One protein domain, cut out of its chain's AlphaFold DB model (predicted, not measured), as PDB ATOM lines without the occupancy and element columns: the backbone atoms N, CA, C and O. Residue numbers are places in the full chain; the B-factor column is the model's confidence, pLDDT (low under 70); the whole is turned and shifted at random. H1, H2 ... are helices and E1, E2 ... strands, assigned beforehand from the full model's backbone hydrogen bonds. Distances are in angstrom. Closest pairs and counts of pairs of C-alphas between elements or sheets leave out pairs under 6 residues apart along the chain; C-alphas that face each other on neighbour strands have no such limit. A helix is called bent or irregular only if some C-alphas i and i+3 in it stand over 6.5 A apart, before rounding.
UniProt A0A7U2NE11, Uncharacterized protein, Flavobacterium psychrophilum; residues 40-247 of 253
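What this domain is: This is residues 40 to 247 of the 253 residues of an uncharacterized protein of Flavobacterium psychrophilum (UniProt A0A7U2NE11). Look for two lobes along the longest axis: one holds the small, twisted sheet E1 E4 E3 E2 with helix H3 at its side, and the other holds the strand pair E5 and E6 with H6 on E5 and the long helix H7 crossed by H9. H5 lies in the middle between the lobes, where H2 and H4 also cross each other, while H1 and H8 lie beside H7. The printed part has 208 residues with nine named helices and six named strands, in the order H1 H2 E1 E2 H3 E3 E4 H4 E5 H5 E6 H6 H7 H8 H9. The four-stranded sheet is mixed, E5 and E6 are antiparallel, and the class is mixed, helices and strands. The whole is compact, with a radius of gyration of the C-alphas of 17.9 A and spans of 61 by 44 by 35 A.

Where its parts are: Begin in the sheet with E4, residues 126 to 131, which runs 15.6 A from C-alpha 126 at (171.200, 136.477, 158.084). Its sheet also holds E1, residues 75 to 77, E3, residues 117 to 120, and E2, residues 88 to 90. Next find H3, residues 105 to 114, 14.5 A long, H5, residues 175 to 178, H4, residues 137 to 147, 15.7 A, and H2, residues 55 to 66, 15.2 A. The second sheet is E5, residues 163 to 167, 13.0 A, and E6, residues 184 to 188, 13.4 A, with H6, residues 189 to 196, directly after E6. H7, residues 203 to 220, runs 25.8 A from C-alpha 203 at (173.931, 172.742, 156.997). H8 is residues 227 to 232, H9 residues 234 to 245, 16.8 A, and H1 residues 40 to 48, 12.1 A, beginning at C-alpha 40 at (164.857, 178.029, 165.070).

How they stand to each other: In the larger sheet, look at the parallel neighbours E1 and E4, where N 77 and O 130 are 2.9 A apart. E3 and E4 are an antiparallel hairpin, with N 127 and O 119 at 2.8 A. At the edge, E2 is antiparallel to E3, with N 118 and O 88 at 2.8 A. H3 is on this sheet, only just at the sheet's level with a height of 3.8 A; the C-alphas of His 109 and Ile 131 in E4 are closest, at 4.7 A. H5 is on it too, at a height of 8.5 A, and H4 only grazes it with residues 137 to 139. Walking outward, H4 touches H2 residues 57 to 61 at a steep tilt of 53 degrees, opposite ways, with C-alphas His 57 and Tyr 146 closest at 5.4 A. Across E5 and E6, N 164 and O 187 are 2.8 A apart; the closest C-alphas of E5 and H6, Tyr 163 and Thr 189, are 4.9 A apart. H7 is the hub. Its residues 210 to 218 touch H9 at a steep tilt of 67 degrees, only just short of about perpendicular, the same way, with C-alphas Gly 214 and Ile 237 closest at 4.3 A. H7 residues 205 to 209 only just touch H6, with 3 pairs of C-alphas within 8 A, Ile 194 and Val 205 closest at 6.1 A. H2 and H7 only just touch, and only at their ends, with 3 such pairs; Lys 55 and Tyr 220 are closest at 6.6 A. H1 is close to H7 but not clearly touching, the C-alphas of Ile 43 and Leu 208 being closest at 6.8 A. H7 and H8 are near each other, and H8 and H9 meet only through their link. Every O i to N i+4 pair is within hydrogen-bond range in H1, H2, H4, H7, H8 and H9; H3 has 5 of 6, H5 is too short for one, and the irregular H6, with C-alphas 190 and 193 at 7.2 A, has 0 of 4 but 3 of 5 O i to N i+3 pairs.

The domain as a whole: The two C-alphas farthest apart, Asn 93 and Glu 246, are 61.2 A apart. The printed part has no cut. Two links are long: E2 to H3 and H4 to E5. Mean pLDDT of the printed part is 92.2, and residues 94 to 95 are under 70.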
ATOM      1  N   ALA A  40     165.542 178.703 163.971       92.81
ATOM      2  CA  ALA A  40     164.857 178.029 165.070       92.81
ATOM      3  C   ALA A  40     163.340 177.966 164.838       92.81
ATOM      4  O   ALA A  40     162.740 176.919 165.087       92.81
ATOM      5  N   ASP A  41     162.747 179.033 164.293       94.56
ATOM      6  CA  ASP A  41     161.333 179.078 163.904       94.56
ATOM      7  C   ASP A  41     161.030 178.013 162.841       94.56
ATOM      8  O   ASP A  41     160.058 177.266 162.966       94.56
ATOM      9  N   PHE A  42     161.897 177.883 161.831       95.75
ATOM     10  CA  PHE A  42     161.769 176.850 160.802       95.75
ATOM     11  C   PHE A  42     161.886 175.433 161.376       95.75
ATOM     12  O   PHE A  42     161.062 174.571 161.071       95.75
ATOM     13  N   ILE A  43     162.889 175.175 162.224       95.19
ATOM     14  CA  ILE A  43     163.079 173.865 162.863       95.19
ATOM     15  C   ILE A  43     161.855 173.510 163.710       95.19
ATOM     16  O   ILE A  43     161.348 172.394 163.611       95.19
ATOM     17  N   LYS A  44     161.356 174.455 164.517       95.06
ATOM     18  CA  LYS A  44     160.149 174.268 165.328       95.06
ATOM     19  C   LYS A  44     158.945 173.950 164.453       95.06
ATOM     20  O   LYS A  44     158.282 172.947 164.690       95.06
ATOM     21  N   HIS A  45     158.726 174.736 163.402       96.19
ATOM     22  CA  HIS A  45     157.647 174.506 162.447       96.19
ATOM     23  C   HIS A  45     157.732 173.125 161.791       96.19
ATOM     24  O   HIS A  45     156.724 172.425 161.709       96.19
ATOM     25  N   PHE A  46     158.922 172.699 161.366       96.62
ATOM     26  CA  PHE A  46     159.121 171.374 160.785       96.62
ATOM     27  C   PHE A  46     158.750 170.266 161.774       96.62
ATOM     28  O   PHE A  46     158.008 169.351 161.421       96.62
ATOM     29  N   ILE A  47     159.239 170.358 163.013       96.00
ATOM     30  CA  ILE A  47     158.986 169.370 164.065       96.00
ATOM     31  C   ILE A  47     157.496 169.295 164.407       96.00
ATOM     32  O   ILE A  47     156.935 168.202 164.410       96.00
ATOM     33  N   GLU A  48     156.852 170.433 164.668       96.12
ATOM     34  CA  GLU A  48     155.456 170.477 165.131       96.12
ATOM     35  C   GLU A  48     154.459 170.032 164.056       96.12
ATOM     36  O   GLU A  48     153.376 169.542 164.371       96.12
ATOM     37  N   ASN A  49     154.833 170.153 162.780       96.12
ATOM     38  CA  ASN A  49     154.032 169.655 161.665       96.12
ATOM     39  C   ASN A  49     154.416 168.235 161.227       96.12
ATOM     40  O   ASN A  49     153.813 167.706 160.295       96.12
ATOM     41  N   THR A  50     155.402 167.607 161.867       97.12
ATOM     42  CA  THR A  50     155.765 166.219 161.591       97.12
ATOM     43  C   THR A  50     154.951 165.275 162.473       97.12
ATOM     44  O   THR A  50     154.893 165.430 163.692       97.12
ATOM     45  N   ILE A  51     154.319 164.275 161.855       97.31
ATOM     46  CA  ILE A  51     153.465 163.308 162.546       97.31
ATOM     47  C   ILE A  51     154.241 162.014 162.793       97.31
ATOM     48  O   ILE A  51     154.718 161.349 161.866       97.31
ATOM     49  N   PHE A  52     154.329 161.641 164.062       97.88
ATOM     50  CA  PHE A  52     154.992 160.442 164.558       97.88
ATOM     51  C   PHE A  52     153.972 159.333 164.844       97.88
ATOM     52  O   PHE A  52     152.782 159.600 164.979       97.88
ATOM     53  N   PHE A  53     154.416 158.081 164.957       97.94
ATOM     54  CA  PHE A  53     153.542 156.969 165.340       97.94
ATOM     55  C   PHE A  53     153.565 156.747 166.850       97.94
ATOM     56  O   PHE A  53     154.604 156.874 167.498       97.94
ATOM     57  N   LYS A  54     152.427 156.388 167.438       98.06
ATOM     58  CA  LYS A  54     152.364 156.097 168.875       98.06
ATOM     59  C   LYS A  54     153.245 154.916 169.257       98.06
ATOM     60  O   LYS A  54     153.308 153.910 168.552       98.06
ATOM     61  N   LYS A  55     153.872 155.005 170.431       97.56
ATOM     62  CA  LYS A  55     154.791 153.978 170.938       97.56
ATOM     63  C   LYS A  55     154.140 152.594 171.030       97.56
ATOM     64  O   LYS A  55     154.816 151.606 170.746       97.56
ATOM     65  N   GLU A  56     152.848 152.504 171.357       97.94
ATOM     66  CA  GLU A  56     152.126 151.227 171.343       97.94
ATOM     67  C   GLU A  56     152.114 150.546 169.963       97.94
ATOM     68  O   GLU A  56     152.260 149.326 169.890       97.94
ATOM     69  N   HIS A  57     152.025 151.312 168.869       98.06
ATOM     70  CA  HIS A  57     152.032 150.782 167.502       98.06
ATOM     71  C   HIS A  57     153.396 150.185 167.148       98.06
ATOM     72  O   HIS A  57     153.465 149.111 166.549       98.06
ATOM     73  N   ILE A  58     154.482 150.837 167.581       97.88
ATOM     74  CA  ILE A  58     155.851 150.336 167.409       97.88
ATOM     75  C   ILE A  58     156.035 149.022 168.178       97.88
ATOM     76  O   ILE A  58     156.517 148.046 167.609       97.88
ATOM     77  N   ILE A  59     155.636 148.983 169.454       97.62
ATOM     78  CA  ILE A  59     155.768 147.782 170.295       97.62
ATOM     79  C   ILE A  59     154.989 146.617 169.674       97.62
ATOM     80  O   ILE A  59     155.522 145.517 169.536       97.62
ATOM     81  N   LYS A  60     153.751 146.865 169.235       98.00
ATOM     82  CA  LYS A  60     152.927 145.854 168.566       98.00
ATOM     83  C   LYS A  60     153.583 145.336 167.280       98.00
ATOM     84  O   LYS A  60     153.646 144.124 167.086       98.00
ATOM     85  N   GLN A  61     154.120 146.222 166.435       98.00
ATOM     86  CA  GLN A  61     154.843 145.826 165.220       98.00
ATOM     87  C   GLN A  61     156.084 144.982 165.533       98.00
ATOM     88  O   GLN A  61     156.325 143.978 164.863       98.00
ATOM     89  N   GLU A  62     156.855 145.357 166.553       96.75
ATOM     90  CA  GLU A  62     158.039 144.606 166.969       96.75
ATOM     91  C   GLU A  62     157.677 143.161 167.328       96.75
ATOM     92  O   GLU A  62     158.278 142.219 166.811       96.75
ATOM     93  N   HIS A  63     156.638 142.971 168.143       96.94
ATOM     94  CA  HIS A  63     156.183 141.644 168.548       96.94
ATOM     95  C   HIS A  63     155.577 140.827 167.405       96.94
ATOM     96  O   HIS A  63     155.869 139.640 167.306       96.94
ATOM     97  N   GLU A  64     154.746 141.429 166.553       97.12
ATOM     98  CA  GLU A  64     153.969 140.688 165.550       97.12
ATOM     99  C   GLU A  64     154.669 140.514 164.197       97.12
ATOM    100  O   GLU A  64     154.282 139.623 163.437       97.12
ATOM    101  N   TYR A  65     155.647 141.359 163.861       96.44
ATOM    102  CA  TYR A  65     156.296 141.366 162.546       96.44
ATOM    103  C   TYR A  65     157.803 141.142 162.622       96.44
ATOM    104  O   TYR A  65     158.323 140.269 161.930       96.44
ATOM    105  N   PHE A  66     158.518 141.891 163.464       95.94
ATOM    106  CA  PHE A  66     159.976 141.759 163.527       95.94
ATOM    107  C   PHE A  66     160.418 140.517 164.305       95.94
ATOM    108  O   PHE A  66     161.317 139.811 163.847       95.94
ATOM    109  N   ASN A  67     159.777 140.195 165.430       95.00
ATOM    110  CA  ASN A  67     160.119 139.028 166.256       95.00
ATOM    111  C   ASN A  67     159.607 137.696 165.692       95.00
ATOM    112  O   ASN A  67     160.112 136.639 166.059       95.00
ATOM    113  N   THR A  68     158.639 137.741 164.780       94.88
ATOM    114  CA  THR A  68     158.078 136.570 164.086       94.88
ATOM    115  C   THR A  68     158.699 136.353 162.707       94.88
ATOM    116  O   THR A  68     158.211 135.525 161.934       94.88
ATOM    117  N   ARG A  69     159.746 137.118 162.364       93.81
ATOM    118  CA  ARG A  69     160.450 136.976 161.089       93.81
ATOM    119  C   ARG A  69     161.041 135.573 160.967       93.81
ATOM    120  O   ARG A  69     161.642 135.058 161.908       93.81
ATOM    121  N   SER A  70     160.902 134.982 159.793       92.50
ATOM    122  CA  SER A  70     161.463 133.672 159.474       92.50
ATOM    123  C   SER A  70     161.703 133.557 157.973       92.50
ATOM    124  O   SER A  70     161.408 134.477 157.209       92.50
ATOM    125  N   ASP A  71     162.213 132.413 157.534       89.62
ATOM    126  CA  ASP A  71     162.322 132.100 156.113       89.62
ATOM    127  C   ASP A  71     160.950 132.070 155.413       89.62
ATOM    128  O   ASP A  71     160.865 132.402 154.228       89.62
ATOM    129  N   GLU A  72     159.885 131.671 156.120       91.69
ATOM    130  CA  GLU A  72     158.502 131.686 155.620       91.69
ATOM    131  C   GLU A  72     157.847 133.069 155.724       91.69
ATOM    132  O   GLU A  72     156.935 133.377 154.956       91.69
ATOM    133  N   ASN A  73     158.318 133.905 156.653       93.25
ATOM    134  CA  ASN A  73     157.839 135.266 156.876       93.25
ATOM    135  C   ASN A  73     158.986 136.290 156.734       93.25
ATOM    136  O   ASN A  73     159.444 136.857 157.733       93.25
ATOM    137  N   PRO A  74     159.493 136.503 155.505       95.50
ATOM    138  CA  PRO A  74     160.622 137.387 155.264       95.50
ATOM    139  C   PRO A  74     160.240 138.859 155.428       95.50
ATOM    140  O   PRO A  74     159.130 139.287 155.100       95.50
ATOM    141  N   LEU A  75     161.205 139.665 155.870       97.12
ATOM    142  CA  LEU A  75     161.028 141.111 155.978       97.12
ATOM    143  C   LEU A  75     161.116 141.776 154.602       97.12
ATOM    144  O   LEU A  75     161.768 141.279 153.689       97.12
ATOM    145  N   VAL A  76     160.482 142.931 154.434       97.25
ATOM    146  CA  VAL A  76     160.550 143.671 153.165       97.25
ATOM    147  C   VAL A  76     161.617 144.762 153.248       97.25
ATOM    148  O   VAL A  76     161.808 145.375 154.296       97.25
ATOM    149  N   VAL A  77     162.308 145.019 152.137       96.81
ATOM    150  CA  VAL A  77     163.316 146.082 151.979       96.81
ATOM    151  C   VAL A  77     163.065 146.900 150.716       96.81
ATOM    152  O   VAL A  77     162.459 146.426 149.750       96.81
ATOM    153  N   ARG A  78     163.580 148.131 150.674       95.06
ATOM    154  CA  ARG A  78     163.506 148.964 149.472       95.06
ATOM    155  C   ARG A  78     164.499 148.487 148.416       95.06
ATOM    156  O   ARG A  78     165.634 148.115 148.709       95.06
ATOM    157  N   PHE A  79     164.089 148.570 147.152       93.38
ATOM    158  CA  PHE A  79     165.010 148.380 146.036       93.38
ATOM    159  C   PHE A  79     166.128 149.435 146.055       93.38
ATOM    160  O   PHE A  79     165.855 150.633 146.107       93.38
ATOM    161  N   SER A  80     167.374 148.979 145.902       89.75
ATOM    162  CA  SER A  80     168.555 149.826 145.716       89.75
ATOM    163  C   SER A  80     169.271 149.463 144.417       89.75
ATOM    164  O   SER A  80     169.488 148.290 144.112       89.75
ATOM    165  N   THR A  81     169.737 150.459 143.664       87.62
ATOM    166  CA  THR A  81     170.597 150.234 142.483       87.62
ATOM    167  C   THR A  81     171.950 149.612 142.844       87.62
ATOM    168  O   THR A  81     172.640 149.078 141.976       87.62
ATOM    169  N   LYS A  82     172.314 149.640 144.132       89.19
ATOM    170  CA  LYS A  82     173.494 148.995 144.714       89.19
ATOM    171  C   LYS A  82     173.142 147.670 145.407       89.19
ATOM    172  O   LYS A  82     173.851 147.272 146.321       89.19
ATOM    173  N   SER A  83     172.071 146.988 144.985       85.69
ATOM    174  CA  SER A  83     171.570 145.733 145.584       85.69
ATOM    175  C   SER A  83     172.664 144.707 145.910       85.69
ATOM    176  O   SER A  83     172.640 144.116 146.980       85.69
ATOM    177  N   GLN A  84     173.670 144.551 145.048       89.31
ATOM    178  CA  GLN A  84     174.799 143.633 145.241       89.31
ATOM    179  C   GLN A  84     175.678 143.935 146.469       89.31
ATOM    180  O   GLN A  84     176.482 143.097 146.855       89.31
ATOM    181  N   LYS A  85     175.570 145.137 147.051       90.12
ATOM    182  CA  LYS A  85     176.247 145.513 148.303       90.12
ATOM    183  C   LYS A  85     175.449 145.136 149.548       90.12
ATOM    184  O   LYS A  85     176.011 145.123 150.633       90.12
ATOM    185  N   HIS A  86     174.150 144.902 149.394       90.31
ATOM    186  CA  HIS A  86     173.213 144.779 150.509       90.31
ATOM    187  C   HIS A  86     172.579 143.395 150.592       90.31
ATOM    188  O   HIS A  86     172.121 143.007 151.664       90.31
ATOM    189  N   PHE A  87     172.532 142.679 149.467       93.62
ATOM    190  CA  PHE A  87     171.769 141.452 149.330       93.62
ATOM    191  C   PHE A  87     172.548 140.360 148.604       93.62
ATOM    192  O   PHE A  87     173.234 140.612 147.608       93.62
ATOM    193  N   TYR A  88     172.368 139.132 149.071       93.50
ATOM    194  CA  TYR A  88     172.996 137.934 148.528       93.50
ATOM    195  C   TYR A  88     172.011 136.760 148.531       93.50
ATOM    196  O   TYR A  88     170.990 136.788 149.209       93.50
ATOM    197  N   PHE A  89     172.278 135.732 147.734       92.38
ATOM    198  CA  PHE A  89     171.438 134.538 147.610       92.38
ATOM    199  C   PHE A  89     172.318 133.292 147.498       92.38
ATOM    200  O   PHE A  89     173.497 133.385 147.154       92.38
ATOM    201  N   LYS A  90     171.775 132.115 147.817       86.88
ATOM    202  CA  LYS A  90     172.524 130.852 147.711       86.88
ATOM    203  C   LYS A  90     172.714 130.482 146.239       86.88
ATOM    204  O   LYS A  90     171.762 130.548 145.466       86.88
ATOM    205  N   SER A  91     173.939 130.123 145.858       80.81
ATOM    206  CA  SER A  91     174.254 129.725 144.482       80.81
ATOM    207  C   SER A  91     173.527 128.433 144.097       80.81
ATOM    208  O   SER A  91     173.450 127.508 144.908       80.81
ATOM    209  N   GLU A  92     173.053 128.341 142.850       70.94
ATOM    210  CA  GLU A  92     172.387 127.147 142.295       70.94
ATOM    211  C   GLU A  92     173.271 125.890 142.386       70.94
ATOM    212  O   GLU A  92     172.771 124.782 142.554       70.94
ATOM    213  N   ASN A  93     174.596 126.064 142.381       72.06
ATOM    214  CA  ASN A  93     175.565 124.968 142.463       72.06
ATOM    215  C   ASN A  93     175.847 124.501 143.907       72.06
ATOM    216  O   ASN A  93     176.782 123.730 144.133       72.06
ATOM    217  N   GLY A  94     175.125 125.023 144.907       64.25
ATOM    218  CA  GLY A  94     175.267 124.666 146.325       64.25
ATOM    219  C   GLY A  94     176.567 125.130 147.000       64.25
ATOM    220  O   GLY A  94     176.729 124.953 148.205       64.25
ATOM    221  N   ARG A  95     177.497 125.748 146.259       64.12
ATOM    222  CA  ARG A  95     178.764 126.270 146.790       64.12
ATOM    223  C   ARG A  95     178.656 127.768 147.069       64.12
ATOM    224  O   ARG A  95     178.910 128.591 146.193       64.12
ATOM    225  N   GLY A  96     178.308 128.104 148.307       79.56
ATOM    226  CA  GLY A  96     178.387 129.464 148.842       79.56
ATOM    227  C   GLY A  96     177.297 130.430 148.362       79.56
ATOM    228  O   GLY A  96     176.247 130.037 147.845       79.56
ATOM    229  N   PHE A  97     177.559 131.719 148.576       85.25
ATOM    230  CA  PHE A  97     176.641 132.812 148.269       85.25
ATOM    231  C   PHE A  97     177.046 133.557 146.997       85.25
ATOM    232  O   PHE A  97     178.215 133.633 146.629       85.25
ATOM    233  N   SER A  98     176.052 134.107 146.311       88.81
ATOM    234  CA  SER A  98     176.184 134.915 145.104       88.81
ATOM    235  C   SER A  98     175.466 136.250 145.281       88.81
ATOM    236  O   SER A  98     174.550 136.383 146.091       88.81
ATOM    237  N   VAL A  99     175.879 137.249 144.503       91.19
ATOM    238  CA  VAL A  99     175.260 138.580 144.465       91.19
ATOM    239  C   VAL A  99     174.754 138.872 143.059       91.19
ATOM    240  O   VAL A  99     175.320 138.399 142.074       91.19
ATOM    241  N   LYS A 100     173.676 139.652 142.947       89.31
ATOM    242  CA  LYS A 100     173.083 140.020 141.657       89.31
ATOM    243  C   LYS A 100     172.844 141.519 141.589       89.31
ATOM    244  O   LYS A 100     172.281 142.123 142.500       89.31
ATOM    245  N   LYS A 101     173.260 142.118 140.474       92.44
ATOM    246  CA  LYS A 101     172.865 143.476 140.100       92.44
ATOM    247  C   LYS A 101     171.577 143.387 139.290       92.44
ATOM    248  O   LYS A 101     171.557 142.752 138.240       92.44
ATOM    249  N   PHE A 102     170.523 144.029 139.774       92.12
ATOM    250  CA  PHE A 102     169.239 144.097 139.077       92.12
ATOM    251  C   PHE A 102     169.163 145.357 138.216       92.12
ATOM    252  O   PHE A 102     169.644 146.421 138.614       92.12
ATOM    253  N   LYS A 103     168.524 145.258 137.048       90.25
ATOM    254  CA  LYS A 103     168.305 146.389 136.139       90.25
ATOM    255  C   LYS A 103     167.300 147.383 136.710       90.25
ATOM    256  O   LYS A 103     167.437 148.586 136.509       90.25
ATOM    257  N   ASN A 104     166.259 146.883 137.365       92.38
ATOM    258  CA  ASN A 104     165.176 147.698 137.898       92.38
ATOM    259  C   ASN A 104     164.479 147.012 139.082       92.38
ATOM    260  O   ASN A 104     164.670 145.823 139.339       92.38
ATOM    261  N   ARG A 105     163.624 147.779 139.770       94.19
ATOM    262  CA  ARG A 105     162.822 147.312 140.909       94.19
ATOM    263  C   ARG A 105     161.966 146.089 140.579       94.19
ATOM    264  O   ARG A 105     161.875 145.197 141.409       94.19
ATOM    265  N   LYS A 106     161.345 146.039 139.393       95.38
ATOM    266  CA  LYS A 106     160.462 144.928 139.009       95.38
ATOM    267  C   LYS A 106     161.231 143.610 138.932       95.38
ATOM    268  O   LYS A 106     160.798 142.630 139.521       95.38
ATOM    269  N   GLU A 107     162.393 143.610 138.281       95.25
ATOM    270  CA  GLU A 107     163.272 142.436 138.224       95.25
ATOM    271  C   GLU A 107     163.681 141.974 139.629       95.25
ATOM    272  O   GLU A 107     163.607 140.788 139.932       95.25
ATOM    273  N   ALA A 108     164.071 142.912 140.497       95.06
ATOM    274  CA  ALA A 108     164.487 142.611 141.865       95.06
ATOM    275  C   ALA A 108     163.337 142.028 142.712       95.06
ATOM    276  O   ALA A 108     163.516 141.016 143.390       95.06
ATOM    277  N   HIS A 109     162.145 142.622 142.623       96.44
ATOM    278  CA  HIS A 109     160.923 142.134 143.263       96.44
ATOM    279  C   HIS A 109     160.574 140.715 142.800       96.44
ATOM    280  O   HIS A 109     160.434 139.814 143.630       96.44
ATOM    281  N   ASP A 110     160.509 140.486 141.488       96.25
ATOM    282  CA  ASP A 110     160.140 139.186 140.925       96.25
ATOM    283  C   ASP A 110     161.184 138.106 141.252       96.25
ATOM    284  O   ASP A 110     160.822 136.956 141.502       96.25
ATOM    285  N   PHE A 111     162.469 138.472 141.304       94.94
ATOM    286  CA  PHE A 111     163.540 137.577 141.733       94.94
ATOM    287  C   PHE A 111     163.402 137.192 143.207       94.94
ATOM    288  O   PHE A 111     163.472 136.004 143.518       94.94
ATOM    289  N   SER A 112     163.167 138.166 144.094       94.88
ATOM    290  CA  SER A 112     163.056 137.926 145.541       94.88
ATOM    291  C   SER A 112     161.853 137.067 145.933       94.88
ATOM    292  O   SER A 112     161.906 136.375 146.933       94.88
ATOM    293  N   ARG A 113     160.795 137.028 145.111       93.31
ATOM    294  CA  ARG A 113     159.653 136.121 145.324       93.31
ATOM    295  C   ARG A 113     159.936 134.668 144.955       93.31
ATOM    296  O   ARG A 113     159.220 133.777 145.394       93.31
ATOM    297  N   LYS A 114     160.910 134.443 144.072       93.00
ATOM    298  CA  LYS A 114     161.263 133.112 143.556       93.00
ATOM    299  C   LYS A 114     162.495 132.531 144.244       93.00
ATOM    300  O   LYS A 114     162.701 131.327 144.190       93.00
ATOM    301  N   ASN A 115     163.314 133.383 144.856       92.56
ATOM    302  CA  ASN A 115     164.598 133.022 145.439       92.56
ATOM    303  C   ASN A 115     164.721 133.642 146.825       92.56
ATOM    304  O   ASN A 115     164.410 134.818 147.000       92.56
ATOM    305  N   LYS A 116     165.271 132.886 147.780       93.06
ATOM    306  CA  LYS A 116     165.622 133.432 149.093       93.06
ATOM    307  C   LYS A 116     166.774 134.422 148.943       93.06
ATOM    308  O   LYS A 116     167.897 134.035 148.608       93.06
ATOM    309  N   LEU A 117     166.467 135.689 149.182       94.94
ATOM    310  CA  LEU A 117     167.431 136.773 149.251       94.94
ATOM    311  C   LEU A 117     167.717 137.066 150.724       94.94
ATOM    312  O   LEU A 117     166.797 137.083 151.534       94.94
ATOM    313  N   TYR A 118     168.977 137.293 151.063       94.81
ATOM    314  CA  TYR A 118     169.433 137.496 152.430       94.81
ATOM    315  C   TYR A 118     170.075 138.872 152.566       94.81
ATOM    316  O   TYR A 118     170.768 139.343 151.659       94.81
ATOM    317  N   HIS A 119     169.852 139.495 153.714       94.25
ATOM    318  CA  HIS A 119     170.566 140.663 154.198       94.25
ATOM    319  C   HIS A 119     171.372 140.267 155.433       94.25
ATOM    320  O   HIS A 119     170.848 139.580 156.309       94.25
ATOM    321  N   LYS A 120     172.621 140.723 155.520       90.81
ATOM    322  CA  LYS A 120     173.478 140.460 156.674       90.81
ATOM    323  C   LYS A 120     173.443 141.659 157.607       90.81
ATOM    324  O   LYS A 120     173.798 142.760 157.193       90.81
ATOM    325  N   SER A 121     172.987 141.447 158.834       83.50
ATOM    326  CA  SER A 121     172.961 142.498 159.853       83.50
ATOM    327  C   SER A 121     174.368 142.829 160.371       83.50
ATOM    328  O   SER A 121     175.317 142.078 160.152       83.50
ATOM    329  N   GLU A 122     174.490 143.916 161.139       79.06
ATOM    330  CA  GLU A 122     175.735 144.280 161.841       79.06
ATOM    331  C   GLU A 122     176.219 143.192 162.820       79.06
ATOM    332  O   GLU A 122     177.401 143.136 163.147       79.06
ATOM    333  N   LYS A 123     175.317 142.314 163.280       80.00
ATOM    334  CA  LYS A 123     175.621 141.180 164.168       80.00
ATOM    335  C   LYS A 123     175.905 139.886 163.405       80.00
ATOM    336  O   LYS A 123     175.881 138.813 163.996       80.00
ATOM    337  N   GLU A 124     176.120 139.979 162.095       82.19
ATOM    338  CA  GLU A 124     176.361 138.849 161.196       82.19
ATOM    339  C   GLU A 124     175.171 137.875 161.063       82.19
ATOM    340  O   GLU A 124     175.295 136.844 160.405       82.19
ATOM    341  N   GLU A 125     174.001 138.216 161.620       87.06
ATOM    342  CA  GLU A 125     172.761 137.454 161.436       87.06
ATOM    343  C   GLU A 125     172.238 137.615 160.006       87.06
ATOM    344  O   GLU A 125     172.160 138.735 159.486       87.06
ATOM    345  N   GLU A 126     171.830 136.501 159.400       92.12
ATOM    346  CA  GLU A 126     171.200 136.477 158.084       92.12
ATOM    347  C   GLU A 126     169.688 136.668 158.223       92.12
ATOM    348  O   GLU A 126     169.012 135.920 158.927       92.12
ATOM    349  N   ILE A 127     169.144 137.666 157.533       94.38
ATOM    350  CA  ILE A 127     167.713 137.965 157.514       94.38
ATOM    351  C   ILE A 127     167.204 137.726 156.099       94.38
ATOM    352  O   ILE A 127     167.692 138.355 155.157       94.38
ATOM    353  N   VAL A 128     166.213 136.849 155.939       95.44
ATOM    354  CA  VAL A 128     165.556 136.650 154.642       95.44
ATOM    355  C   VAL A 128     164.694 137.864 154.320       95.44
ATOM    356  O   VAL A 128     163.932 138.347 155.164       95.44
ATOM    357  N   VAL A 129     164.827 138.364 153.092       96.75
ATOM    358  CA  VAL A 129     164.169 139.587 152.646       96.75
ATOM    359  C   VAL A 129     163.470 139.453 151.299       96.75
ATOM    360  O   VAL A 129     163.915 138.740 150.399       96.75
ATOM    361  N   HIS A 130     162.405 140.231 151.130       96.88
ATOM    362  CA  HIS A 130     161.760 140.502 149.850       96.88
ATOM    363  C   HIS A 130     161.948 141.961 149.440       96.88
ATOM    364  O   HIS A 130     161.948 142.866 150.272       96.88
ATOM    365  N   ILE A 131     162.068 142.212 148.138       96.94
ATOM    366  CA  ILE A 131     162.142 143.579 147.618       96.94
ATOM    367  C   ILE A 131     160.729 144.147 147.491       96.94
ATOM    368  O   ILE A 131     159.845 143.496 146.940       96.94
ATOM    369  N   ASP A 132     160.526 145.376 147.963       96.88
ATOM    370  CA  ASP A 132     159.235 146.057 147.924       96.88
ATOM    371  C   ASP A 132     158.699 146.253 146.500       96.88
ATOM    372  O   ASP A 132     159.435 146.536 145.545       96.88
ATOM    373  N   LYS A 133     157.371 146.159 146.372       93.50
ATOM    374  CA  LYS A 133     156.683 146.239 145.087       93.50
ATOM    375  C   LYS A 133     156.819 147.602 144.428       93.50
ATOM    376  O   LYS A 133     157.022 147.619 143.218       93.50
ATOM    377  N   ASP A 134     156.688 148.719 145.147       92.19
ATOM    378  CA  ASP A 134     156.638 150.067 144.547       92.19
ATOM    379  C   ASP A 134     157.496 151.148 145.207       92.19
ATOM    380  O   ASP A 134     157.522 152.286 144.746       92.19
ATOM    381  N   GLY A 135     158.299 150.763 146.188       90.88
ATOM    382  CA  GLY A 135     159.174 151.635 146.954       90.88
ATOM    383  C   GLY A 135     158.614 151.981 148.330       90.88
ATOM    384  O   GLY A 135     159.420 152.327 149.183       90.88
ATOM    385  N   ASN A 136     157.298 151.863 148.550       94.31
ATOM    386  CA  ASN A 136     156.637 152.081 149.843       94.31
ATOM    387  C   ASN A 136     155.383 151.197 150.025       94.31
ATOM    388  O   ASN A 136     154.521 151.526 150.841       94.31
ATOM    389  N   TYR A 137     155.221 150.117 149.252       95.56
ATOM    390  CA  TYR A 137     154.005 149.299 149.296       95.56
ATOM    391  C   TYR A 137     153.820 148.684 150.677       95.56
ATOM    392  O   TYR A 137     152.778 148.874 151.305       95.56
ATOM    393  N   GLU A 138     154.858 148.021 151.177       96.75
ATOM    394  CA  GLU A 138     154.810 147.398 152.488       96.75
ATOM    395  C   GLU A 138     154.763 148.431 153.611       96.75
ATOM    396  O   GLU A 138     154.023 148.244 154.567       96.75
ATOM    397  N   VAL A 139     155.443 149.572 153.464       97.06
ATOM    398  CA  VAL A 139     155.356 150.669 154.442       97.06
ATOM    399  C   VAL A 139     153.901 151.108 154.640       97.06
ATOM    400  O   VAL A 139     153.437 151.209 155.772       97.06
ATOM    401  N   ARG A 140     153.137 151.287 153.552       96.44
ATOM    402  CA  ARG A 140     151.708 151.641 153.637       96.44
ATOM    403  C   ARG A 140     150.873 150.546 154.302       96.44
ATOM    404  O   ARG A 140     149.962 150.872 155.059       96.44
ATOM    405  N   ASN A 141     151.172 149.273 154.040       96.19
ATOM    406  CA  ASN A 141     150.464 148.154 154.671       96.19
ATOM    407  C   ASN A 141     150.739 148.082 156.172       96.19
ATOM    408  O   ASN A 141     149.822 147.834 156.947       96.19
ATOM    409  N   GLN A 142     151.985 148.315 156.580       97.50
ATOM    410  CA  GLN A 142     152.411 148.273 157.975       97.50
ATOM    411  C   GLN A 142     151.785 149.426 158.766       97.50
ATOM    412  O   GLN A 142     151.221 149.190 159.829       97.50
ATOM    413  N   ILE A 143     151.771 150.641 158.203       97.44
ATOM    414  CA  ILE A 143     151.044 151.777 158.789       97.44
ATOM    415  C   ILE A 143     149.561 151.415 158.972       97.44
ATOM    416  O   ILE A 143     149.051 151.453 160.087       97.44
ATOM    417  N   ALA A 144     148.893 150.946 157.914       96.38
ATOM    418  CA  ALA A 144     147.481 150.576 157.994       96.38
ATOM    419  C   ALA A 144     147.197 149.447 158.995       96.38
ATOM    420  O   ALA A 144     146.181 149.489 159.683       96.38
ATOM    421  N   LYS A 145     148.080 148.448 159.094       97.19
ATOM    422  CA  LYS A 145     147.914 147.304 159.997       97.19
ATOM    423  C   LYS A 145     148.023 147.704 161.469       97.19
ATOM    424  O   LYS A 145     147.272 147.178 162.286       97.19
ATOM    425  N   TYR A 146     148.974 148.571 161.815       97.69
ATOM    426  CA  TYR A 146     149.306 148.839 163.217       97.69
ATOM    427  C   TYR A 146     148.714 150.127 163.769       97.69
ATOM    428  O   TYR A 146     148.487 150.171 164.971       97.69
ATOM    429  N   SER A 147     148.443 151.131 162.930       95.00
ATOM    430  CA  SER A 147     147.833 152.392 163.365       95.00
ATOM    431  C   SER A 147     146.422 152.612 162.816       95.00
ATOM    432  O   SER A 147     145.873 153.690 163.003       95.00
ATOM    433  N   GLU A 148     145.859 151.642 162.081       93.19
ATOM    434  CA  GLU A 148     144.513 151.706 161.473       93.19
ATOM    435  C   GLU A 148     144.305 152.896 160.514       93.19
ATOM    436  O   GLU A 148     143.188 153.256 160.144       93.19
ATOM    437  N   ILE A 149     145.410 153.489 160.061       92.56
ATOM    438  CA  ILE A 149     145.443 154.692 159.234       92.56
ATOM    439  C   ILE A 149     145.968 154.341 157.848       92.56
ATOM    440  O   ILE A 149     146.974 153.662 157.674       92.56
ATOM    441  N   ARG A 150     145.316 154.868 156.820       92.75
ATOM    442  CA  ARG A 150     145.737 154.774 155.426       92.75
ATOM    443  C   ARG A 150     146.389 156.075 154.994       92.75
ATOM    444  O   ARG A 150     145.854 157.162 155.193       92.75
ATOM    445  N   VAL A 151     147.540 155.957 154.348       90.88
ATOM    446  CA  VAL A 151     148.329 157.091 153.851       90.88
ATOM    447  C   VAL A 151     148.850 156.795 152.458       90.88
ATOM    448  O   VAL A 151     149.171 155.649 152.138       90.88
ATOM    449  N   SER A 152     148.948 157.829 151.623       83.06
ATOM    450  CA  SER A 152     149.523 157.737 150.273       83.06
ATOM    451  C   SER A 152     148.889 156.632 149.398       83.06
ATOM    452  O   SER A 152     149.580 155.987 148.610       83.06
ATOM    453  N   GLN A 153     147.574 156.404 149.531       79.62
ATOM    454  CA  GLN A 153     146.782 155.433 148.745       79.62
ATOM    455  C   GLN A 153     145.725 156.112 147.849       79.62
ATOM    456  O   GLN A 153     144.774 155.477 147.403       79.62
ATOM    457  N   GLY A 154     145.891 157.410 147.576       75.19
ATOM    458  CA  GLY A 154     144.905 158.242 146.881       75.19
ATOM    459  C   GLY A 154     144.024 159.031 147.851       75.19
ATOM    460  O   GLY A 154     143.864 158.657 149.015       75.19
ATOM    461  N   THR A 155     143.479 160.150 147.380       70.88
ATOM    462  CA  THR A 155     142.780 161.146 148.214       70.88
ATOM    463  C   THR A 155     141.474 160.638 148.816       70.88
ATOM    464  O   THR A 155     141.119 161.056 149.907       70.88
ATOM    465  N   LEU A 156     140.786 159.706 148.151       71.75
ATOM    466  CA  LEU A 156     139.517 159.141 148.631       71.75
ATOM    467  C   LEU A 156     139.687 158.105 149.753       71.75
ATOM    468  O   LEU A 156     138.711 157.740 150.397       71.75
ATOM    469  N   ILE A 157     140.905 157.593 149.946       79.38
ATOM    470  CA  ILE A 157     141.190 156.461 150.842       79.38
ATOM    471  C   ILE A 157     142.129 156.873 151.981       79.38
ATOM    472  O   ILE A 157     142.103 156.270 153.050       79.38
ATOM    473  N   SER A 158     142.984 157.873 151.757       85.50
ATOM    474  CA  SER A 158     143.984 158.283 152.742       85.50
ATOM    475  C   SER A 158     143.354 159.150 153.832       85.50
ATOM    476  O   SER A 158     142.685 160.131 153.528       85.50
ATOM    477  N   ASN A 159     143.636 158.844 155.099       91.00
ATOM    478  CA  ASN A 159     143.247 159.676 156.240       91.00
ATOM    479  C   ASN A 159     144.020 161.004 156.276       91.00
ATOM    480  O   ASN A 159     143.536 161.979 156.838       91.00
ATOM    481  N   PHE A 160     145.211 161.040 155.667       88.31
ATOM    482  CA  PHE A 160     146.036 162.239 155.540       88.31
ATOM    483  C   PHE A 160     146.249 162.589 154.067       88.31
ATOM    484  O   PHE A 160     146.728 161.771 153.277       88.31
ATOM    485  N   THR A 161     145.925 163.830 153.707       88.00
ATOM    486  CA  THR A 161     146.177 164.421 152.386       88.00
ATOM    487  C   THR A 161     147.280 165.469 152.483       88.00
ATOM    488  O   THR A 161     147.336 166.190 153.473       88.00
ATOM    489  N   ASN A 162     148.122 165.595 151.451       90.44
ATOM    490  CA  ASN A 162     149.283 166.505 151.428       90.44
ATOM    491  C   ASN A 162     150.354 166.190 152.487       90.44
ATOM    492  O   ASN A 162     151.099 167.075 152.908       90.44
ATOM    493  N   TYR A 163     150.439 164.918 152.879       92.81
ATOM    494  CA  TYR A 163     151.535 164.365 153.662       92.81
ATOM    495  C   TYR A 163     152.252 163.284 152.859       92.81
ATOM    496  O   TYR A 163     151.634 162.508 152.121       92.81
ATOM    497  N   THR A 164     153.564 163.215 153.041       92.50
ATOM    498  CA  THR A 164     154.448 162.235 152.423       92.50
ATOM    499  C   THR A 164     155.067 161.361 153.507       92.50
ATOM    500  O   THR A 164     155.492 161.855 154.550       92.50
ATOM    501  N   ILE A 165     155.128 160.056 153.245       94.75
ATOM    502  CA  ILE A 165     155.893 159.098 154.048       94.75
ATOM    503  C   ILE A 165     157.379 159.417 153.892       94.75
ATOM    504  O   ILE A 165     157.888 159.411 152.768       94.75
ATOM    505  N   SER A 166     158.074 159.638 155.002       95.31
ATOM    506  CA  SER A 166     159.517 159.860 155.012       95.31
ATOM    507  C   SER A 166     160.210 158.967 156.036       95.31
ATOM    508  O   SER A 166     159.667 158.692 157.109       95.31
ATOM    509  N   HIS A 167     161.409 158.506 155.686       95.94
ATOM    510  CA  HIS A 167     162.270 157.725 156.567       95.94
ATOM    511  C   HIS A 167     163.223 158.658 157.314       95.94
ATOM    512  O   HIS A 167     163.944 159.436 156.693       95.94
ATOM    513  N   ILE A 168     163.274 158.550 158.642       96.44
ATOM    514  CA  ILE A 168     164.163 159.370 159.485       96.44
ATOM    515  C   ILE A 168     165.630 158.959 159.278       96.44
ATOM    516  O   ILE A 168     166.540 159.788 159.204       96.44
ATOM    517  N   TRP A 169     165.856 157.657 159.148       94.38
ATOM    518  CA  TRP A 169     167.129 157.052 158.802       94.38
ATOM    519  C   TRP A 169     167.056 156.506 157.380       94.38
ATOM    520  O   TRP A 169     166.293 155.581 157.090       94.38
ATOM    521  N   ALA A 170     167.913 157.029 156.502       90.00
ATOM    522  CA  ALA A 170     167.993 156.665 155.086       90.00
ATOM    523  C   ALA A 170     168.649 155.285 154.827       90.00
ATOM    524  O   ALA A 170     169.382 155.119 153.860       90.00
ATOM    525  N   LYS A 171     168.392 154.292 155.692       91.19
ATOM    526  CA  LYS A 171     168.904 152.909 155.617       91.19
ATOM    527  C   LYS A 171     167.820 151.942 155.118       91.19
ATOM    528  O   LYS A 171     167.574 150.898 155.709       91.19
ATOM    529  N   THR A 172     167.102 152.315 154.059       92.88
ATOM    530  CA  THR A 172     165.904 151.585 153.574       92.88
ATOM    531  C   THR A 172     166.192 150.216 152.943       92.88
ATOM    532  O   THR A 172     165.284 149.428 152.691       92.88
ATOM    533  N   GLU A 173     167.457 149.916 152.680       93.19
ATOM    534  CA  GLU A 173     167.963 148.600 152.307       93.19
ATOM    535  C   GLU A 173     168.073 147.642 153.502       93.19
ATOM    536  O   GLU A 173     168.170 146.434 153.303       93.19
ATOM    537  N   HIS A 174     168.077 148.170 154.730       94.50
ATOM    538  CA  HIS A 174     168.153 147.377 155.944       94.50
ATOM    539  C   HIS A 174     166.727 146.993 156.386       94.50
ATOM    540  O   HIS A 174     165.894 147.877 156.621       94.50
ATOM    541  N   PRO A 175     166.415 145.695 156.555       93.94
ATOM    542  CA  PRO A 175     165.045 145.223 156.792       93.94
ATOM    543  C   PRO A 175     164.429 145.748 158.090       93.94
ATOM    544  O   PRO A 175     163.245 146.056 158.128       93.94
ATOM    545  N   LEU A 176     165.242 145.933 159.131       95.19
ATOM    546  CA  LEU A 176     164.797 146.503 160.410       95.19
ATOM    547  C   LEU A 176     164.597 148.034 160.393       95.19
ATOM    548  O   LEU A 176     164.176 148.597 161.396       95.19
ATOM    549  N   PHE A 177     164.893 148.716 159.280       96.50
ATOM    550  CA  PHE A 177     164.677 150.162 159.120       96.50
ATOM    551  C   PHE A 177     163.550 150.482 158.135       96.50
ATOM    552  O   PHE A 177     162.847 151.473 158.318       96.50
ATOM    553  N   PHE A 178     163.388 149.701 157.063       97.19
ATOM    554  CA  PHE A 178     162.527 150.092 155.943       97.19
ATOM    555  C   PHE A 178     161.045 150.210 156.315       97.19
ATOM    556  O   PHE A 178     160.406 151.209 155.991       97.19
ATOM    557  N   THR A 179     160.495 149.202 156.982       97.25
ATOM    558  CA  THR A 179     159.068 149.126 157.333       97.25
ATOM    559  C   THR A 179     158.782 149.517 158.777       97.25
ATOM    560  O   THR A 179     157.621 149.541 159.185       97.25
ATOM    561  N   ALA A 180     159.821 149.814 159.553       97.94
ATOM    562  CA  ALA A 180     159.693 150.047 160.978       97.94
ATOM    563  C   ALA A 180     159.025 151.395 161.263       97.94
ATOM    564  O   ALA A 180     159.535 152.440 160.862       97.94
ATOM    565  N   LEU A 181     157.911 151.386 161.999       98.12
ATOM    566  CA  LEU A 181     157.142 152.597 162.296       98.12
ATOM    567  C   LEU A 181     157.938 153.618 163.111       98.12
ATOM    568  O   LEU A 181     157.732 154.812 162.948       98.12
ATOM    569  N   TRP A 182     158.906 153.175 163.919       98.00
ATOM    570  CA  TRP A 182     159.808 154.092 164.622       98.00
ATOM    571  C   TRP A 182     160.698 154.898 163.661       98.00
ATOM    572  O   TRP A 182     161.144 155.990 164.010       98.00
ATOM    573  N   ASN A 183     160.961 154.374 162.457       97.94
ATOM    574  CA  ASN A 183     161.780 155.009 161.428       97.94
ATOM    575  C   ASN A 183     160.947 155.759 160.374       97.94
ATOM    576  O   ASN A 183     161.515 156.376 159.473       97.94
ATOM    577  N   VAL A 184     159.618 155.695 160.447       97.06
ATOM    578  CA  VAL A 184     158.719 156.302 159.464       97.06
ATOM    579  C   VAL A 184     157.947 157.442 160.108       97.06
ATOM    580  O   VAL A 184     157.504 157.358 161.249       97.06
ATOM    581  N   THR A 185     157.763 158.519 159.359       96.75
ATOM    582  CA  THR A 185     156.971 159.669 159.779       96.75
ATOM    583  C   THR A 185     156.174 160.231 158.603       96.75
ATOM    584  O   THR A 185     156.512 159.982 157.440       96.75
ATOM    585  N   LEU A 186     155.096 160.963 158.893       96.44
ATOM    586  CA  LEU A 186     154.359 161.715 157.885       96.44
ATOM    587  C   LEU A 186     154.743 163.186 157.989       96.44
ATOM    588  O   LEU A 186     154.569 163.816 159.030       96.44
ATOM    589  N   ILE A 187     155.232 163.733 156.884       95.81
ATOM    590  CA  ILE A 187     155.686 165.120 156.798       95.81
ATOM    591  C   ILE A 187     154.834 165.833 155.750       95.81
ATOM    592  O   ILE A 187     154.572 165.235 154.700       95.81
ATOM    593  N   PRO A 188     154.407 167.087 155.976       94.88
ATOM    594  CA  PRO A 188     153.725 167.862 154.954       94.88
ATOM    595  C   PRO A 188     154.531 167.853 153.657       94.88
ATOM    596  O   PRO A 188     155.746 168.048 153.666       94.88
ATOM    597  N   THR A 189     153.878 167.629 152.521       92.81
ATOM    598  CA  THR A 189     154.577 167.368 151.253       92.81
ATOM    599  C   THR A 189     155.538 168.497 150.856       92.81
ATOM    600  O   THR A 189     156.596 168.214 150.301       92.81
ATOM    601  N   TYR A 190     155.236 169.754 151.206       92.19
ATOM    602  CA  TYR A 190     156.121 170.897 150.943       92.19
ATOM    603  C   TYR A 190     157.408 170.905 151.790       92.19
ATOM    604  O   TYR A 190     158.362 171.581 151.424       92.19
ATOM    605  N   LEU A 191     157.460 170.142 152.886       94.06
ATOM    606  CA  LEU A 191     158.650 169.932 153.718       94.06
ATOM    607  C   LEU A 191     159.374 168.617 153.386       94.06
ATOM    608  O   LEU A 191     160.549 168.454 153.712       94.06
ATOM    609  N   GLY A 192     158.694 167.668 152.732       89.56
ATOM    610  CA  GLY A 192     159.180 166.293 152.561       89.56
ATOM    611  C   GLY A 192     160.538 166.178 151.862       89.56
ATOM    612  O   GLY A 192     161.334 165.311 152.211       89.56
ATOM    613  N   PHE A 193     160.853 167.096 150.941       87.44
ATOM    614  CA  PHE A 193     162.123 167.079 150.210       87.44
ATOM    615  C   PHE A 193     163.354 167.272 151.114       87.44
ATOM    616  O   PHE A 193     164.465 166.937 150.710       87.44
ATOM    617  N   ILE A 194     163.188 167.825 152.321       90.31
ATOM    618  CA  ILE A 194     164.300 168.150 153.221       90.31
ATOM    619  C   ILE A 194     165.011 166.883 153.710       90.31
ATOM    620  O   ILE A 194     166.239 166.836 153.694       90.31
ATOM    621  N   LEU A 195     164.273 165.836 154.093       87.06
ATOM    622  CA  LEU A 195     164.894 164.589 154.566       87.06
ATOM    623  C   LEU A 195     165.515 163.762 153.429       87.06
ATOM    624  O   LEU A 195     166.451 163.000 153.675       87.06
ATOM    625  N   ASP A 196     165.071 163.973 152.190       83.12
ATOM    626  CA  ASP A 196     165.599 163.286 151.007       83.12
ATOM    627  C   ASP A 196     166.884 163.931 150.450       83.12
ATOM    628  O   ASP A 196     167.628 163.296 149.698       83.12
ATOM    629  N   LYS A 197     167.182 165.187 150.807       81.06
ATOM    630  CA  LYS A 197     168.365 165.910 150.311       81.06
ATOM    631  C   LYS A 197     169.674 165.370 150.896       81.06
ATOM    632  O   LYS A 197     169.710 165.103 152.089       81.06
ATOM    633  N   PRO A 198     170.774 165.273 150.132       83.00
ATOM    634  CA  PRO A 198     172.099 164.973 150.679       83.00
ATOM    635  C   PRO A 198     172.530 165.956 151.775       83.00
ATOM    636  O   PRO A 198     172.258 167.153 151.681       83.00
ATOM    637  N   ASP A 199     173.240 165.458 152.787       82.81
ATOM    638  CA  ASP A 199     173.699 166.261 153.932       82.81
ATOM    639  C   ASP A 199     174.660 167.386 153.511       82.81
ATOM    640  O   ASP A 199     174.690 168.450 154.122       82.81
ATOM    641  N   GLU A 200     175.414 167.152 152.438       81.31
ATOM    642  CA  GLU A 200     176.396 168.073 151.858       81.31
ATOM    643  C   GLU A 200     175.745 169.321 151.242       81.31
ATOM    644  O   GLU A 200     176.400 170.347 151.082       81.31
ATOM    645  N   ASN A 201     174.449 169.253 150.918       78.25
ATOM    646  CA  ASN A 201     173.771 170.330 150.202       78.25
ATOM    647  C   ASN A 201     173.453 171.530 151.099       78.25
ATOM    648  O   ASN A 201     173.258 172.629 150.583       78.25
ATOM    649  N   SER A 202     173.306 171.336 152.414       87.38
ATOM    650  CA  SER A 202     172.903 172.412 153.319       87.38
ATOM    651  C   SER A 202     173.089 172.045 154.794       87.38
ATOM    652  O   SER A 202     172.621 171.003 155.258       87.38
ATOM    653  N   GLU A 203     173.709 172.943 155.562       91.12
ATOM    654  CA  GLU A 203     173.931 172.742 156.997       91.12
ATOM    655  C   GLU A 203     172.623 172.602 157.787       91.12
ATOM    656  O   GLU A 203     172.513 171.708 158.627       91.12
ATOM    657  N   ILE A 204     171.615 173.422 157.484       91.44
ATOM    658  CA  ILE A 204     170.309 173.355 158.148       91.44
ATOM    659  C   ILE A 204     169.587 172.035 157.844       91.44
ATOM    660  O   ILE A 204     168.976 171.456 158.740       91.44
ATOM    661  N   VAL A 205     169.729 171.491 156.627       91.88
ATOM    662  CA  VAL A 205     169.203 170.159 156.271       91.88
ATOM    663  C   VAL A 205     169.883 169.078 157.106       91.88
ATOM    664  O   VAL A 205     169.206 168.261 157.733       91.88
ATOM    665  N   ARG A 206     171.221 169.095 157.167       92.69
ATOM    666  CA  ARG A 206     172.000 168.161 157.990       92.69
ATOM    667  C   ARG A 206     171.585 168.250 159.459       92.69
ATOM    668  O   ARG A 206     171.330 167.227 160.089       92.69
ATOM    669  N   LYS A 207     171.474 169.463 160.005       93.50
ATOM    670  CA  LYS A 207     171.052 169.706 161.390       93.50
ATOM    671  C   LYS A 207     169.644 169.173 161.651       93.50
ATOM    672  O   LYS A 207     169.444 168.467 162.635       93.50
ATOM    673  N   LEU A 208     168.692 169.439 160.759       94.88
ATOM    674  CA  LEU A 208     167.317 168.969 160.902       94.88
ATOM    675  C   LEU A 208     167.229 167.441 160.887       94.88
ATOM    676  O   LEU A 208     166.571 166.862 161.744       94.88
ATOM    677  N   LYS A 209     167.958 166.763 159.994       95.12
ATOM    678  CA  LYS A 209     168.041 165.293 159.994       95.12
ATOM    679  C   LYS A 209     168.576 164.738 161.309       95.12
ATOM    680  O   LYS A 209     168.018 163.783 161.842       95.12
ATOM    681  N   LEU A 210     169.633 165.347 161.852       95.69
ATOM    682  CA  LEU A 210     170.184 164.960 163.152       95.69
ATOM    683  C   LEU A 210     169.162 165.153 164.275       95.69
ATOM    684  O   LEU A 210     169.074 164.302 165.156       95.69
ATOM    685  N   ILE A 211     168.392 166.242 164.243       96.25
ATOM    686  CA  ILE A 211     167.312 166.503 165.202       96.25
ATOM    687  C   ILE A 211     166.220 165.437 165.084       96.25
ATOM    688  O   ILE A 211     165.844 164.849 166.095       96.25
ATOM    689  N   MET A 212     165.767 165.117 163.869       97.31
ATOM    690  CA  MET A 212     164.763 164.075 163.634       97.31
ATOM    691  C   MET A 212     165.235 162.697 164.117       97.31
ATOM    692  O   MET A 212     164.467 161.963 164.736       97.31
ATOM    693  N   GLN A 213     166.510 162.357 163.902       97.31
ATOM    694  CA  GLN A 213     167.125 161.136 164.437       97.31
ATOM    695  C   GLN A 213     167.184 161.142 165.972       97.31
ATOM    696  O   GLN A 213     166.897 160.121 166.597       97.31
ATOM    697  N   GLY A 214     167.509 162.286 166.584       97.44
ATOM    698  CA  GLY A 214     167.492 162.468 168.037       97.44
ATOM    699  C   GLY A 214     166.095 162.299 168.642       97.44
ATOM    700  O   GLY A 214     165.943 161.561 169.611       97.44
ATOM    701  N   LEU A 215     165.074 162.910 168.030       97.25
ATOM    702  CA  LEU A 215     163.664 162.764 168.418       97.25
ATOM    703  C   LEU A 215     163.200 161.310 168.308       97.25
ATOM    704  O   LEU A 215     162.655 160.759 169.259       97.25
ATOM    705  N   CYS A 216     163.479 160.662 167.176       97.69
ATOM    706  CA  CYS A 216     163.199 159.245 166.951       97.69
ATOM    707  C   CYS A 216     163.804 158.356 168.048       97.69
ATOM    708  O   CYS A 216     163.118 157.502 168.617       97.69
ATOM    709  N   TYR A 217     165.079 158.577 168.383       97.62
ATOM    710  CA  TYR A 217     165.737 157.826 169.445       97.62
ATOM    711  C   TYR A 217     165.111 158.102 170.817       97.62
ATOM    712  O   TYR A 217     164.863 157.157 171.563       97.62
ATOM    713  N   GLU A 218     164.808 159.357 171.146       95.81
ATOM    714  CA  GLU A 218     164.199 159.705 172.433       95.81
ATOM    715  C   GLU A 218     162.792 159.105 172.587       95.81
ATOM    716  O   GLU A 218     162.466 158.552 173.640       95.81
ATOM    717  N   PHE A 219     161.975 159.135 171.531       96.25
ATOM    718  CA  PHE A 219     160.609 158.607 171.558       96.25
ATOM    719  C   PHE A 219     160.575 157.080 171.673       96.25
ATOM    720  O   PHE A 219     159.788 156.527 172.453       96.25
ATOM    721  N   TYR A 220     161.433 156.384 170.923       97.00
ATOM    722  CA  TYR A 220     161.279 154.941 170.718       97.00
ATOM    723  C   TYR A 220     162.415 154.088 171.278       97.00
ATOM    724  O   TYR A 220     162.171 152.931 171.608       97.00
ATOM    725  N   LYS A 221     163.628 154.635 171.425       96.19
ATOM    726  CA  LYS A 221     164.845 153.913 171.848       96.19
ATOM    727  C   LYS A 221     165.059 152.592 171.079       96.19
ATOM    728  O   LYS A 221     165.176 151.536 171.701       96.19
ATOM    729  N   PRO A 222     165.077 152.620 169.732       94.69
ATOM    730  CA  PRO A 222     165.178 151.411 168.918       94.69
ATOM    731  C   PRO A 222     166.509 150.681 169.163       94.69
ATOM    732  O   PRO A 222     167.583 151.263 169.020       94.69
ATOM    733  N   ALA A 223     166.438 149.385 169.485       91.56
ATOM    734  CA  ALA A 223     167.592 148.575 169.901       91.56
ATOM    735  C   ALA A 223     168.672 148.393 168.818       91.56
ATOM    736  O   ALA A 223     169.802 148.017 169.122       91.56
ATOM    737  N   ILE A 224     168.328 148.643 167.553       92.38
ATOM    738  CA  ILE A 224     169.265 148.574 166.429       92.38
ATOM    739  C   ILE A 224     170.248 149.752 166.387       92.38
ATOM    740  O   ILE A 224     171.288 149.667 165.740       92.38
ATOM    741  N   ILE A 225     169.942 150.863 167.059       94.00
ATOM    742  CA  ILE A 225     170.822 152.031 167.071       94.00
ATOM    743  C   ILE A 225     171.931 151.798 168.099       94.00
ATOM    744  O   ILE A 225     171.689 151.761 169.302       94.00
ATOM    745  N   ASN A 226     173.155 151.612 167.603       91.94
ATOM    746  CA  ASN A 226     174.319 151.274 168.417       91.94
ATOM    747  C   ASN A 226     174.900 152.482 169.182       91.94
ATOM    748  O   ASN A 226     174.571 153.642 168.926       91.94
ATOM    749  N   GLU A 227     175.814 152.212 170.119       92.81
ATOM    750  CA  GLU A 227     176.428 153.246 170.965       92.81
ATOM    751  C   GLU A 227     177.168 154.336 170.183       92.81
ATOM    752  O   GLU A 227     177.199 155.488 170.615       92.81
ATOM    753  N   THR A 228     177.777 153.995 169.047       94.06
ATOM    754  CA  THR A 228     178.494 154.961 168.207       94.06
ATOM    755  C   THR A 228     177.526 155.979 167.613       94.06
ATOM    756  O   THR A 228     177.780 157.183 167.674       94.06
ATOM    757  N   GLU A 229     176.381 155.518 167.108       93.75
ATOM    758  CA  GLU A 229     175.306 156.389 166.624       93.75
ATOM    759  C   GLU A 229     174.706 157.231 167.755       93.75
ATOM    760  O   GLU A 229     174.507 158.434 167.588       93.75
ATOM    761  N   ILE A 230     174.498 156.645 168.937       94.56
ATOM    762  CA  ILE A 230     174.007 157.379 170.115       94.56
ATOM    763  C   ILE A 230     174.986 158.495 170.504       94.56
ATOM    764  O   ILE A 230     174.567 159.625 170.753       94.56
ATOM    765  N   LYS A 231     176.297 158.214 170.510       95.75
ATOM    766  CA  LYS A 231     177.341 159.218 170.777       95.75
ATOM    767  C   LYS A 231     177.317 160.335 169.731       95.75
ATOM    768  O   LYS A 231     177.379 161.504 170.108       95.75
ATOM    769  N   ARG A 232     177.163 159.998 168.444       95.50
ATOM    770  CA  ARG A 232     177.026 160.971 167.344       95.50
ATOM    771  C   ARG A 232     175.795 161.866 167.514       95.50
ATOM    772  O   ARG A 232     175.847 163.045 167.178       95.50
ATOM    773  N   LEU A 233     174.704 161.319 168.044       96.19
ATOM    774  CA  LEU A 233     173.431 162.015 168.233       96.19
ATOM    775  C   LEU A 233     173.278 162.709 169.587       96.19
ATOM    776  O   LEU A 233     172.224 163.293 169.826       96.19
ATOM    777  N   LYS A 234     174.290 162.686 170.465       96.06
ATOM    778  CA  LYS A 234     174.183 163.188 171.846       96.06
ATOM    779  C   LYS A 234     173.530 164.575 171.930       96.06
ATOM    780  O   LYS A 234     172.531 164.730 172.627       96.06
ATOM    781  N   THR A 235     174.033 165.546 171.166       96.06
ATOM    782  CA  THR A 235     173.494 166.917 171.138       96.06
ATOM    783  C   THR A 235     172.046 166.965 170.646       96.06
ATOM    784  O   THR A 235     171.226 167.695 171.197       96.06
ATOM    785  N   SER A 236     171.697 166.170 169.634       95.75
ATOM    786  CA  SER A 236     170.329 166.107 169.108       95.75
ATOM    787  C   SER A 236     169.353 165.445 170.076       95.75
ATOM    788  O   SER A 236     168.194 165.840 170.135       95.75
ATOM    789  N   ILE A 237     169.807 164.450 170.841       95.31
ATOM    790  CA  ILE A 237     169.016 163.795 171.889       95.31
ATOM    791  C   ILE A 237     168.779 164.771 173.051       95.31
ATOM    792  O   ILE A 237     167.667 164.867 173.562       95.31
ATOM    793  N   GLU A 238     169.797 165.534 173.453       95.50
ATOM    794  CA  GLU A 238     169.648 166.599 174.455       95.50
ATOM    795  C   GLU A 238     168.657 167.676 173.985       95.50
ATOM    796  O   GLU A 238     167.778 168.082 174.745       95.50
ATOM    797  N   PHE A 239     168.734 168.076 172.713       94.38
ATOM    798  CA  PHE A 239     167.767 168.991 172.106       94.38
ATOM    799  C   PHE A 239     166.345 168.411 172.082       94.38
ATOM    800  O   PHE A 239     165.406 169.096 172.473       94.38
ATOM    801  N   ALA A 240     166.175 167.142 171.700       90.62
ATOM    802  CA  ALA A 240     164.880 166.463 171.704       90.62
ATOM    803  C   ALA A 240     164.218 166.477 173.095       90.62
ATOM    804  O   ALA A 240     163.041 166.821 173.218       90.62
ATOM    805  N   LYS A 241     164.990 166.185 174.150       91.69
ATOM    806  CA  LYS A 241     164.523 166.269 175.544       91.69
ATOM    807  C   LYS A 241     164.119 167.687 175.928       91.69
ATOM    808  O   LYS A 241     163.101 167.881 176.590       91.69
ATOM    809  N   LYS A 242     164.892 168.682 175.485       92.56
ATOM    810  CA  LYS A 242     164.562 170.091 175.693       92.56
ATOM    811  C   LYS A 242     163.226 170.448 175.032       92.56
ATOM    812  O   LYS A 242     162.366 170.995 175.712       92.56
ATOM    813  N   CYS A 243     163.002 170.056 173.777       89.38
ATOM    814  CA  CYS A 243     161.724 170.276 173.091       89.38
ATOM    815  C   CYS A 243     160.535 169.674 173.854       89.38
ATOM    816  O   CYS A 243     159.490 170.311 173.954       89.38
ATOM    817  N   GLN A 244     160.696 168.477 174.430       83.75
ATOM    818  CA  GLN A 244     159.666 167.868 175.279       83.75
ATOM    819  C   GLN A 244     159.418 168.674 176.562       83.75
ATOM    820  O   GLN A 244     158.269 168.845 176.955       83.75
ATOM    821  N   SER A 245     160.471 169.196 177.200       85.69
ATOM    822  CA  SER A 245     160.338 170.030 178.405       85.69
ATOM    823  C   SER A 245     159.756 171.423 178.134       85.69
ATOM    824  O   SER A 245     159.117 172.002 179.006       85.69
ATOM    825  N   GLU A 246     159.950 171.948 176.924       86.38
ATOM    826  CA  GLU A 246     159.468 173.262 176.484       86.38
ATOM    827  C   GLU A 246     158.100 173.188 175.781       86.38
ATOM    828  O   GLU A 246     157.685 174.150 175.139       86.38
ATOM    829  N   ASN A 247     157.382 172.063 175.913       77.50
ATOM    830  CA  ASN A 247     156.049 171.830 175.343       77.50
ATOM    831  C   ASN A 247     155.959 172.088 173.828       77.50
ATOM    832  O   ASN A 247     154.949 172.608 173.348       77.50
TER     833      ASN A 247